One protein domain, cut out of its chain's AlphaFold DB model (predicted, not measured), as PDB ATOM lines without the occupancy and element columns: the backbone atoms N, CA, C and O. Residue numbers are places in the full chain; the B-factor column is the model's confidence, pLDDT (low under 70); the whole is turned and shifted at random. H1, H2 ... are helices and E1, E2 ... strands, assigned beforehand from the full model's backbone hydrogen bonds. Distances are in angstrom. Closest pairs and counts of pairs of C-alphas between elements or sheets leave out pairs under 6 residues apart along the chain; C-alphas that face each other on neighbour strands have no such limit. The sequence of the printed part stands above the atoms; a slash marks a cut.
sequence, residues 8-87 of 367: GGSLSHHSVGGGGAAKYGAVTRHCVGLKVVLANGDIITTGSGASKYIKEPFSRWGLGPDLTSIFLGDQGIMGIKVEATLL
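What this domain is: This is residues 8 to 87 of the 367 residues of the protein "FAD-binding oxidoreductase" of Candidatus Helarchaeota archaeon (UniProt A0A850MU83). There is little regular structure here: a small antiparallel sheet, order E2, E1, E3, with two short helices at it and long loops round it. The printed part has 80 residues, 26 of them in H1, E1, E2, H2 and E3, in that order, class mixed. It is compact, with a radius of gyration of the C-alphas of 12.5 A and spans of 36 by 26 by 19 A.

How they stand to each other: Start at H1, residues 8 to 12, on the sheet at a height of 8.1 A. E1, residues 31 to 37, is antiparallel to E3, residues 80 to 86; look at N 35 and O 83, 2.9 A. E1 and E2, residues 43 to 45, form a hairpin, with N 44 and O 36 at 3.0 A. H2, residues 47 to 50, is on the sheet at 6.0 A height; its closest C-alpha pair with E1 is Gly 47 and Gly 33, 4.6 A. H1's O i to N i+4 pair is within hydrogen-bond range; H2 is too short for one.

Where its parts are: Find C-alpha 8 at (170.733, 182.336, 164.731), where H1 begins. E1 and E3 each run 16.8 A, and E3 ends at C-alpha 86, (182.031, 183.806, 163.770).

The domain as a whole: The printed part has no cut. The links H1 to E1 and H2 to E3 are long. Residues 17 to 18 have pLDDT under 70.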
ATOM      1  N   GLY A   8     171.537 182.318 165.959       95.19
ATOM      2  CA  GLY A   8     170.733 182.336 164.731       95.19
ATOM      3  C   GLY A   8     169.661 183.434 164.717       95.19
ATOM      4  O   GLY A   8     169.442 184.072 163.686       95.19
ATOM      5  N   GLY A   9     169.033 183.703 165.867       93.62
ATOM      6  CA  GLY A   9     168.072 184.795 166.029       93.62
ATOM      7  C   GLY A   9     168.751 186.158 165.930       93.62
ATOM      8  O   GLY A   9     168.296 187.014 165.175       93.62
ATOM      9  N   SER A  10     169.891 186.328 166.604       92.50
ATOM     10  CA  SER A  10     170.684 187.558 166.541       92.50
ATOM     11  C   SER A  10     171.150 187.878 165.120       92.50
ATOM     12  O   SER A  10     171.011 189.010 164.663       92.50
ATOM     13  N   LEU A  11     171.636 186.875 164.383       95.56
ATOM     14  CA  LEU A  11     172.023 187.025 162.980       95.56
ATOM     15  C   LEU A  11     170.827 187.368 162.084       95.56
ATOM     16  O   LEU A  11     170.969 188.187 161.181       95.56
ATOM     17  N   SER A  12     169.651 186.795 162.356       95.50
ATOM     18  CA  SER A  12     168.421 187.078 161.601       95.50
ATOM     19  C   SER A  12     167.908 188.498 161.835       95.50
ATOM     20  O   SER A  12     167.433 189.136 160.905       95.50
ATOM     21  N   HIS A  13     168.009 189.014 163.059       92.00
ATOM     22  CA  HIS A  13     167.538 190.356 163.407       92.00
ATOM     23  C   HIS A  13     168.620 191.429 163.290       92.00
ATOM     24  O   HIS A  13     168.379 192.555 163.688       92.00
ATOM     25  N   HIS A  14     169.825 191.111 162.806       91.75
ATOM     26  CA  HIS A  14     170.936 192.067 162.828       91.75
ATOM     27  C   HIS A  14     171.085 192.723 164.212       91.75
ATOM     28  O   HIS A  14     171.142 193.941 164.329       91.75
ATOM     29  N   SER A  15     171.050 191.904 165.271       87.38
ATOM     30  CA  SER A  15     171.024 192.434 166.630       87.38
ATOM     31  C   SER A  15     172.198 193.376 166.869       87.38
ATOM     32  O   SER A  15     173.364 193.012 166.676       87.38
ATOM     33  N   VAL A  16     171.830 194.567 167.309       79.88
ATOM     34  CA  VAL A  16     172.699 195.591 167.861       79.88
ATOM     35  C   VAL A  16     172.283 195.841 169.310       79.88
ATOM     36  O   VAL A  16     171.468 195.091 169.859       79.88
ATOM     37  N   GLY A  17     172.897 196.837 169.929       65.56
ATOM     38  CA  GLY A  17     172.556 197.245 171.277       65.56
ATOM     39  C   GLY A  17     173.442 196.551 172.277       65.56
ATOM     40  O   GLY A  17     173.269 195.360 172.522       65.56
ATOM     41  N   GLY A  18     174.376 197.342 172.816       67.75
ATOM     42  CA  GLY A  18     175.371 197.023 173.840       67.75
ATOM     43  C   GLY A  18     176.354 195.915 173.541       67.75
ATOM     44  O   GLY A  18     176.360 195.318 172.465       67.75
ATOM     45  N   GLY A  19     177.116 195.538 174.564       77.38
ATOM     46  CA  GLY A  19     177.908 194.316 174.531       77.38
ATOM     47  C   GLY A  19     179.078 194.410 173.573       77.38
ATOM     48  O   GLY A  19     179.498 193.389 173.033       77.38
ATOM     49  N   GLY A  20     179.579 195.623 173.350       87.12
ATOM     50  CA  GLY A  20     180.720 195.849 172.485       87.12
ATOM     51  C   GLY A  20     180.366 196.320 171.081       87.12
ATOM     52  O   GLY A  20     181.277 196.458 170.268       87.12
ATOM     53  N   ALA A  21     179.093 196.582 170.761       88.94
ATOM     54  CA  ALA A  21     178.689 197.026 169.423       88.94
ATOM     55  C   ALA A  21     179.387 198.331 168.995       88.94
ATOM     56  O   ALA A  21     179.645 198.527 167.807       88.94
ATOM     57  N   ALA A  22     179.772 199.203 169.935       91.94
ATOM     58  CA  ALA A  22     180.523 200.407 169.590       91.94
ATOM     59  C   ALA A  22     181.962 200.105 169.115       91.94
ATOM     60  O   ALA A  22     182.477 200.849 168.271       91.94
ATOM     61  N   LYS A  23     182.585 199.019 169.595       91.56
ATOM     62  CA  LYS A  23     183.953 198.597 169.234       91.56
ATOM     63  C   LYS A  23     183.969 197.548 168.122       91.56
ATOM     64  O   LYS A  23     184.640 197.725 167.111       91.56
ATOM     65  N   TYR A  24     183.225 196.462 168.306       90.62
ATOM     66  CA  TYR A  24     183.236 195.281 167.439       90.62
ATOM     67  C   TYR A  24     182.184 195.357 166.318       90.62
ATOM     68  O   TYR A  24     182.377 194.795 165.238       90.62
ATOM     69  N   GLY A  25     181.117 196.127 166.531       90.44
ATOM     70  CA  GLY A  25     180.003 196.285 165.601       90.44
ATOM     71  C   GLY A  25     178.897 195.253 165.751       90.44
ATOM     72  O   GLY A  25     178.869 194.456 166.685       90.44
ATOM     73  N   ALA A  26     177.925 195.325 164.842       90.25
ATOM     74  CA  ALA A  26     176.761 194.450 164.865       90.25
ATOM     75  C   ALA A  26     177.127 192.976 164.628       90.25
ATOM     76  O   ALA A  26     178.035 192.652 163.856       90.25
ATOM     77  N   VAL A  27     176.316 192.067 165.178       91.19
ATOM     78  CA  VAL A  27     176.544 190.609 165.118       91.19
ATOM     79  C   VAL A  27     176.768 190.063 163.700       91.19
ATOM     80  O   VAL A  27     177.554 189.139 163.492       91.19
ATOM     81  N   THR A  28     176.126 190.649 162.686       93.25
ATOM     82  CA  THR A  28     176.237 190.190 161.290       93.25
ATOM     83  C   THR A  28     177.591 190.501 160.654       93.25
ATOM     84  O   THR A  28     177.942 189.865 159.658       93.25
ATOM     85  N   ARG A  29     178.366 191.446 161.207       91.81
ATOM     86  CA  ARG A  29     179.735 191.740 160.750       91.81
ATOM     87  C   ARG A  29     180.710 190.642 161.152       91.81
ATOM     88  O   ARG A  29     181.685 190.411 160.447       91.81
ATOM     89  N   HIS A  30     180.414 189.942 162.242       93.38
ATOM     90  CA  HIS A  30     181.233 188.839 162.729       93.38
ATOM     91  C   HIS A  30     180.971 187.529 161.989       93.38
ATOM     92  O   HIS A  30     181.746 186.595 162.143       93.38
ATOM     93  N   CYS A  31     179.912 187.437 161.181       96.75
ATOM     94  CA  CYS A  31     179.590 186.211 160.461       96.75
ATOM     95  C   CYS A  31     180.515 185.991 159.257       96.75
ATOM     96  O   CYS A  31     180.520 186.783 158.311       96.75
ATOM     97  N   VAL A  32     181.252 184.879 159.288       96.94
ATOM     98  CA  VAL A  32     182.130 184.405 158.209       96.94
ATOM     99  C   VAL A  32     181.368 183.488 157.250       96.94
ATOM    100  O   VAL A  32     181.515 183.592 156.032       96.94
ATOM    101  N   GLY A  33     180.530 182.604 157.785       97.12
ATOM    102  CA  GLY A  33     179.766 181.629 157.014       97.12
ATOM    103  C   GLY A  33     178.683 180.964 157.855       97.12
ATOM    104  O   GLY A  33     178.713 181.017 159.087       97.12
ATOM    105  N   LEU A  34     177.712 180.356 157.177       98.19
ATOM    106  CA  LEU A  34     176.546 179.722 157.786       98.19
ATOM    107  C   LEU A  34     176.313 178.336 157.199       98.19
ATOM    108  O   LEU A  34     176.553 178.118 156.013       98.19
ATOM    109  N   LYS A  35     175.749 177.442 158.014       98.31
ATOM    110  CA  LYS A  35     175.009 176.272 157.538       98.31
ATOM    111  C   LYS A  35     173.519 176.570 157.658       98.31
ATOM    112  O   LYS A  35     173.049 176.930 158.740       98.31
ATOM    113  N   VAL A  36     172.789 176.451 156.553       98.56
ATOM    114  CA  VAL A  36     171.380 176.861 156.464       98.56
ATOM    115  C   VAL A  36     170.541 175.741 155.866       98.56
ATOM    116  O   VAL A  36     170.898 175.209 154.818       98.56
ATOM    117  N   VAL A  37     169.427 175.415 156.521       98.56
ATOM    118  CA  VAL A  37     168.367 174.555 155.978       98.56
ATOM    119  C   VAL A  37     167.402 175.428 155.172       98.56
ATOM    120  O   VAL A  37     166.856 176.408 155.699       98.56
ATOM    121  N   LEU A  38     167.211 175.083 153.903       98.25
ATOM    122  CA  LEU A  38     166.287 175.740 152.978       98.25
ATOM    123  C   LEU A  38     164.882 175.121 153.057       98.25
ATOM    124  O   LEU A  38     164.693 174.046 153.625       98.25
ATOM    125  N   ALA A  39     163.880 175.781 152.466       97.12
ATOM    126  CA  ALA A  39     162.488 175.316 152.526       97.12
ATOM    127  C   ALA A  39     162.268 173.960 151.835       97.12
ATOM    128  O   ALA A  39     161.362 173.215 152.199       97.12
ATOM    129  N   ASN A  40     163.106 173.626 150.851       96.69
ATOM    130  CA  ASN A  40     163.091 172.331 150.172       96.69
ATOM    131  C   ASN A  40     163.807 171.214 150.961       96.69
ATOM    132  O   ASN A  40     163.838 170.078 150.497       96.69
ATOM    133  N   GLY A  41     164.380 171.521 152.130       97.31
ATOM    134  CA  GLY A  41     165.112 170.577 152.977       97.31
ATOM    135  C   GLY A  41     166.614 170.494 152.697       97.31
ATOM    136  O   GLY A  41     167.328 169.870 153.483       97.31
ATOM    137  N   ASP A  42     167.115 171.137 151.638       97.94
ATOM    138  CA  ASP A  42     168.548 171.154 151.352       97.94
ATOM    139  C   ASP A  42     169.317 171.919 152.428       97.94
ATOM    140  O   ASP A  42     168.859 172.931 152.967       97.94
ATOM    141  N   ILE A  43     170.532 171.448 152.702       98.31
ATOM    142  CA  ILE A  43     171.471 172.111 153.601       98.31
ATOM    143  C   ILE A  43     172.598 172.702 152.771       98.31
ATOM    144  O   ILE A  43     173.368 171.976 152.140       98.31
ATOM    145  N   ILE A  44     172.734 174.023 152.824       97.00
ATOM    146  CA  ILE A  44     173.831 174.736 152.174       97.00
ATOM    147  C   ILE A  44     174.840 175.232 153.205       97.00
ATOM    148  O   ILE A  44     174.486 175.533 154.345       97.00
ATOM    149  N   THR A  45     176.100 175.338 152.787       97.31
ATOM    150  CA  THR A  45     177.163 176.014 153.543       97.31
ATOM    151  C   THR A  45     177.615 177.240 152.760       97.31
ATOM    152  O   THR A  45     177.822 177.146 151.551       97.31
ATOM    153  N   THR A  46     177.737 178.389 153.424       97.19
ATOM    154  CA  THR A  46     178.094 179.672 152.799       97.19
ATOM    155  C   THR A  46     179.499 180.140 153.193       97.19
ATOM    156  O   THR A  46     180.157 179.556 154.057       97.19
ATOM    157  N   GLY A  47     179.978 181.207 152.543       96.44
ATOM    158  CA  GLY A  47     181.357 181.675 152.688       96.44
ATOM    159  C   GLY A  47     182.360 180.628 152.193       96.44
ATOM    160  O   GLY A  47     182.025 179.733 151.424       96.44
ATOM    161  N   SER A  48     183.602 180.723 152.652       96.38
ATOM    162  CA  SER A  48     184.705 179.812 152.303       96.38
ATOM    163  C   SER A  48     184.396 178.332 152.554       96.38
ATOM    164  O   SER A  48     184.883 177.488 151.805       96.38
ATOM    165  N   GLY A  49     183.527 178.015 153.522       95.75
ATOM    166  CA  GLY A  49     183.054 176.651 153.783       95.75
ATOM    167  C   GLY A  49     182.225 176.033 152.648       95.75
ATOM    168  O   GLY A  49     182.023 174.824 152.633       95.75
ATOM    169  N   ALA A  50     181.771 176.824 151.670       96.00
ATOM    170  CA  ALA A  50     181.129 176.307 150.459       96.00
ATOM    171  C   ALA A  50     182.104 175.523 149.556       96.00
ATOM    172  O   ALA A  50     181.684 174.710 148.729       96.00
ATOM    173  N   SER A  51     183.414 175.763 149.682       94.75
ATOM    174  CA  SER A  51     184.431 175.025 148.937       94.75
ATOM    175  C   SER A  51     184.628 173.632 149.524       94.75
ATOM    176  O   SER A  51     184.981 173.483 150.690       94.75
ATOM    177  N   LYS A  52     184.544 172.599 148.678       93.06
ATOM    178  CA  LYS A  52     184.824 171.203 149.067       93.06
ATOM    179  C   LYS A  52     186.256 170.975 149.575       93.06
ATOM    180  O   LYS A  52     186.537 169.929 150.150       93.06
ATOM    181  N   TYR A  53     187.160 171.928 149.338       95.31
ATOM    182  CA  TYR A  53     188.566 171.854 149.735       95.31
ATOM    183  C   TYR A  53     188.874 172.614 151.035       95.31
ATOM    184  O   TYR A  53     190.003 172.547 151.515       95.31
ATOM    185  N   ILE A  54     187.903 173.330 151.610       94.44
ATOM    186  CA  ILE A  54     188.077 174.128 152.828       94.44
ATOM    187  C   ILE A  54     187.251 173.489 153.942       94.44
ATOM    188  O   ILE A  54     186.031 173.419 153.856       94.44
ATOM    189  N   LYS A  55     187.930 173.008 154.988       89.69
ATOM    190  CA  LYS A  55     187.284 172.372 156.148       89.69
ATOM    191  C   LYS A  55     186.925 173.373 157.241       89.69
ATOM    192  O   LYS A  55     185.873 173.247 157.849       89.69
ATOM    193  N   GLU A  56     187.780 174.374 157.430       92.94
ATOM    194  CA  GLU A  56     187.619 175.427 158.430       92.94
ATOM    195  C   GLU A  56     187.282 176.741 157.714       92.94
ATOM    196  O   GLU A  56     188.151 177.288 157.028       92.94
ATOM    197  N   PRO A  57     186.037 177.244 157.795       94.25
ATOM    198  CA  PRO A  57     185.673 178.496 157.146       94.25
ATOM    199  C   PRO A  57     186.433 179.680 157.764       94.25
ATOM    200  O   PRO A  57     186.415 179.881 158.974       94.25
ATOM    201  N   PHE A  58     187.073 180.497 156.929       94.25
ATOM    202  CA  PHE A  58     187.907 181.630 157.362       94.25
ATOM    203  C   PHE A  58     187.621 182.941 156.613       94.25
ATOM    204  O   PHE A  58     188.052 184.007 157.038       94.25
ATOM    205  N   SER A  59     186.899 182.884 155.492       94.69
ATOM    206  CA  SER A  59     186.512 184.057 154.699       94.69
ATOM    207  C   SER A  59     185.043 183.997 154.295       94.69
ATOM    208  O   SER A  59     184.531 182.922 153.984       94.69
ATOM    209  N   ARG A  60     184.381 185.155 154.250       95.50
ATOM    210  CA  ARG A  60     183.026 185.328 153.705       95.50
ATOM    211  C   ARG A  60     183.026 185.630 152.208       95.50
ATOM    212  O   ARG A  60     182.104 185.242 151.497       95.50
ATOM    213  N   TRP A  61     184.063 186.315 151.735       93.94
ATOM    214  CA  TRP A  61     184.155 186.843 150.376       93.94
ATOM    215  C   TRP A  61     185.098 186.007 149.505       93.94
ATOM    216  O   TRP A  61     185.956 185.284 150.015       93.94
ATOM    217  N   GLY A  62     184.955 186.142 148.182       89.69
ATOM    218  CA  GLY A  62     185.894 185.588 147.197       89.69
ATOM    219  C   GLY A  62     185.418 184.348 146.430       89.69
ATOM    220  O   GLY A  62     186.149 183.873 145.570       89.69
ATOM    221  N   LEU A  63     184.203 183.845 146.689       86.44
ATOM    222  CA  LEU A  63     183.618 182.677 145.998       86.44
ATOM    223  C   LEU A  63     182.438 183.031 145.067       86.44
ATOM    224  O   LEU A  63     181.629 182.169 144.736       86.44
ATOM    225  N   GLY A  64     182.335 184.295 144.647       90.69
ATOM    226  CA  GLY A  64     181.195 184.838 143.899       90.69
ATOM    227  C   GLY A  64     180.401 185.856 144.728       90.69
ATOM    228  O   GLY A  64     180.985 186.488 145.617       90.69
ATOM    229  N   PRO A  65     179.095 186.048 144.450       93.56
ATOM    230  CA  PRO A  65     178.228 186.875 145.281       93.56
ATOM    231  C   PRO A  65     178.253 186.413 146.739       93.56
ATOM    232  O   PRO A  65     178.334 185.217 147.024       93.56
ATOM    233  N   ASP A  66     178.145 187.355 147.669       95.19
ATOM    234  CA  ASP A  66     178.062 187.035 149.090       95.19
ATOM    235  C   ASP A  66     176.680 186.461 149.436       95.19
ATOM    236  O   ASP A  66     175.778 187.164 149.892       95.19
ATOM    237  N   LEU A  67     176.521 185.155 149.219       95.50
ATOM    238  CA  LEU A  67     175.302 184.421 149.560       95.50
ATOM    239  C   LEU A  67     175.125 184.230 151.071       95.50
ATOM    240  O   LEU A  67     174.053 183.822 151.496       95.50
ATOM    241  N   THR A  68     176.119 184.546 151.907       97.31
ATOM    242  CA  THR A  68     175.908 184.595 153.362       97.31
ATOM    243  C   THR A  68     174.989 185.768 153.714       97.31
ATOM    244  O   THR A  68     174.109 185.617 154.559       97.31
ATOM    245  N   SER A  69     175.138 186.916 153.033       95.75
ATOM    246  CA  SER A  69     174.354 188.140 153.288       95.75
ATOM    247  C   SER A  69     172.844 187.944 153.226       95.75
ATOM    248  O   SER A  69     172.137 188.572 154.005       95.75
ATOM    249  N   ILE A  70     172.333 187.086 152.336       96.00
ATOM    250  CA  ILE A  70     170.879 186.911 152.174       96.00
ATOM    251  C   ILE A  70     170.223 186.295 153.420       96.00
ATOM    252  O   ILE A  70     169.013 186.385 153.583       96.00
ATOM    253  N   PHE A  71     171.017 185.693 154.311       97.62
ATOM    254  CA  PHE A  71     170.573 185.095 155.570       97.62
ATOM    255  C   PHE A  71     170.901 185.960 156.798       97.62
ATOM    256  O   PHE A  71     170.692 185.519 157.927       97.62
ATOM    257  N   LEU A  72     171.441 187.168 156.617       96.75
ATOM    258  CA  LEU A  72     171.816 188.080 157.698       96.75
ATOM    259  C   LEU A  72     170.893 189.300 157.690       96.75
ATOM    260  O   LEU A  72     170.746 189.955 156.667       96.75
ATOM    261  N   GLY A  73     170.273 189.619 158.829       94.69
ATOM    262  CA  GLY A  73     169.261 190.684 158.908       94.69
ATOM    263  C   GLY A  73     167.944 190.352 158.189       94.69
ATOM    264  O   GLY A  73     167.081 191.216 158.058       94.69
ATOM    265  N   ASP A  74     167.771 189.104 157.748       95.44
ATOM    266  CA  ASP A  74     166.639 188.619 156.953       95.44
ATOM    267  C   ASP A  74     165.337 188.442 157.752       95.44
ATOM    268  O   ASP A  74     164.335 187.977 157.221       95.44
ATOM    269  N   GLN A  75     165.344 188.727 159.054       94.56
ATOM    270  CA  GLN A  75     164.216 188.508 159.962       94.56
ATOM    271  C   GLN A  75     163.713 187.054 159.997       94.56
ATOM    272  O   GLN A  75     162.571 186.795 160.395       94.56
ATOM    273  N   GLY A  76     164.558 186.096 159.602       94.50
ATOM    274  CA  GLY A  76     164.233 184.674 159.578       94.50
ATOM    275  C   GLY A  76     163.314 184.254 158.430       94.50
ATOM    276  O   GLY A  76     162.618 183.251 158.573       94.50
ATOM    277  N   ILE A  77     163.263 185.008 157.325       95.62
ATOM    278  CA  ILE A  77     162.391 184.694 156.180       95.62
ATOM    279  C   ILE A  77     163.081 183.865 155.088       95.62
ATOM    280  O   ILE A  77     162.380 183.296 154.252       95.62
ATOM    281  N   MET A  78     164.417 183.781 155.062       96.62
ATOM    282  CA  MET A  78     165.139 183.155 153.939       96.62
ATOM    283  C   MET A  78     165.584 181.713 154.206       96.62
ATOM    284  O   MET A  78     165.811 180.960 153.265       96.62
ATOM    285  N   GLY A  79     165.713 181.309 155.471       96.88
ATOM    286  CA  GLY A  79     166.202 179.979 155.835       96.88
ATOM    287  C   GLY A  79     166.456 179.816 157.332       96.88
ATOM    288  O   GLY A  79     166.519 180.799 158.083       96.88
ATOM    289  N   ILE A  80     166.638 178.566 157.762       98.12
ATOM    290  CA  ILE A  80     166.919 178.212 159.158       98.12
ATOM    291  C   ILE A  80     168.428 178.029 159.331       98.12
ATOM    292  O   ILE A  80     169.016 177.094 158.792       98.12
ATOM    293  N   LYS A  81     169.064 178.922 160.095       98.25
ATOM    294  CA  LYS A  81     170.499 178.857 160.399       98.25
ATOM    295  C   LYS A  81     170.723 177.796 161.475       98.25
ATOM    296  O   LYS A  81     170.174 177.929 162.566       98.25
ATOM    297  N   VAL A  82     171.521 176.774 161.174       98.00
ATOM    298  CA  VAL A  82     171.796 175.653 162.093       98.00
ATOM    299  C   VAL A  82     173.225 175.657 162.629       98.00
ATOM    300  O   VAL A  82     173.452 175.208 163.747       98.00
ATOM    301  N   GLU A  83     174.179 176.227 161.889       97.62
ATOM    302  CA  GLU A  83     175.547 176.471 162.360       97.62
ATOM    303  C   GLU A  83     176.027 177.836 161.859       97.62
ATOM    304  O   GLU A  83     175.620 178.294 160.786       97.62
ATOM    305  N   ALA A  84     176.901 178.485 162.627       97.69
ATOM    306  CA  ALA A  84     177.513 179.753 162.261       97.69
ATOM    307  C   ALA A  84     179.005 179.736 162.591       97.69
ATOM    308  O   ALA A  84     179.404 179.294 163.668       97.69
ATOM    309  N   THR A  85     179.817 180.261 161.679       97.00
ATOM    310  CA  THR A  85     181.228 180.560 161.927       97.00
ATOM    311  C   THR A  85     181.367 182.054 162.170       97.00
ATOM    312  O   THR A  85     180.980 182.861 161.319       97.00
ATOM    313  N   LEU A  86     181.902 182.420 163.334       95.88
ATOM    314  CA  LEU A  86     182.031 183.806 163.770       95.88
ATOM    315  C   LEU A  86     183.500 184.188 163.962       95.88
ATOM    316  O   LEU A  86     184.313 183.366 164.380       95.88
ATOM    317  N   LEU A  87     183.815 185.455 163.704       92.94
ATOM    318  CA  LEU A  87     185.059 186.067 164.152       92.94
ATOM    319  C   LEU A  87     185.077 186.133 165.682       92.94
ATOM    320  O   LEU A  87     184.072 186.472 166.310       92.94
TER     321      LEU A  87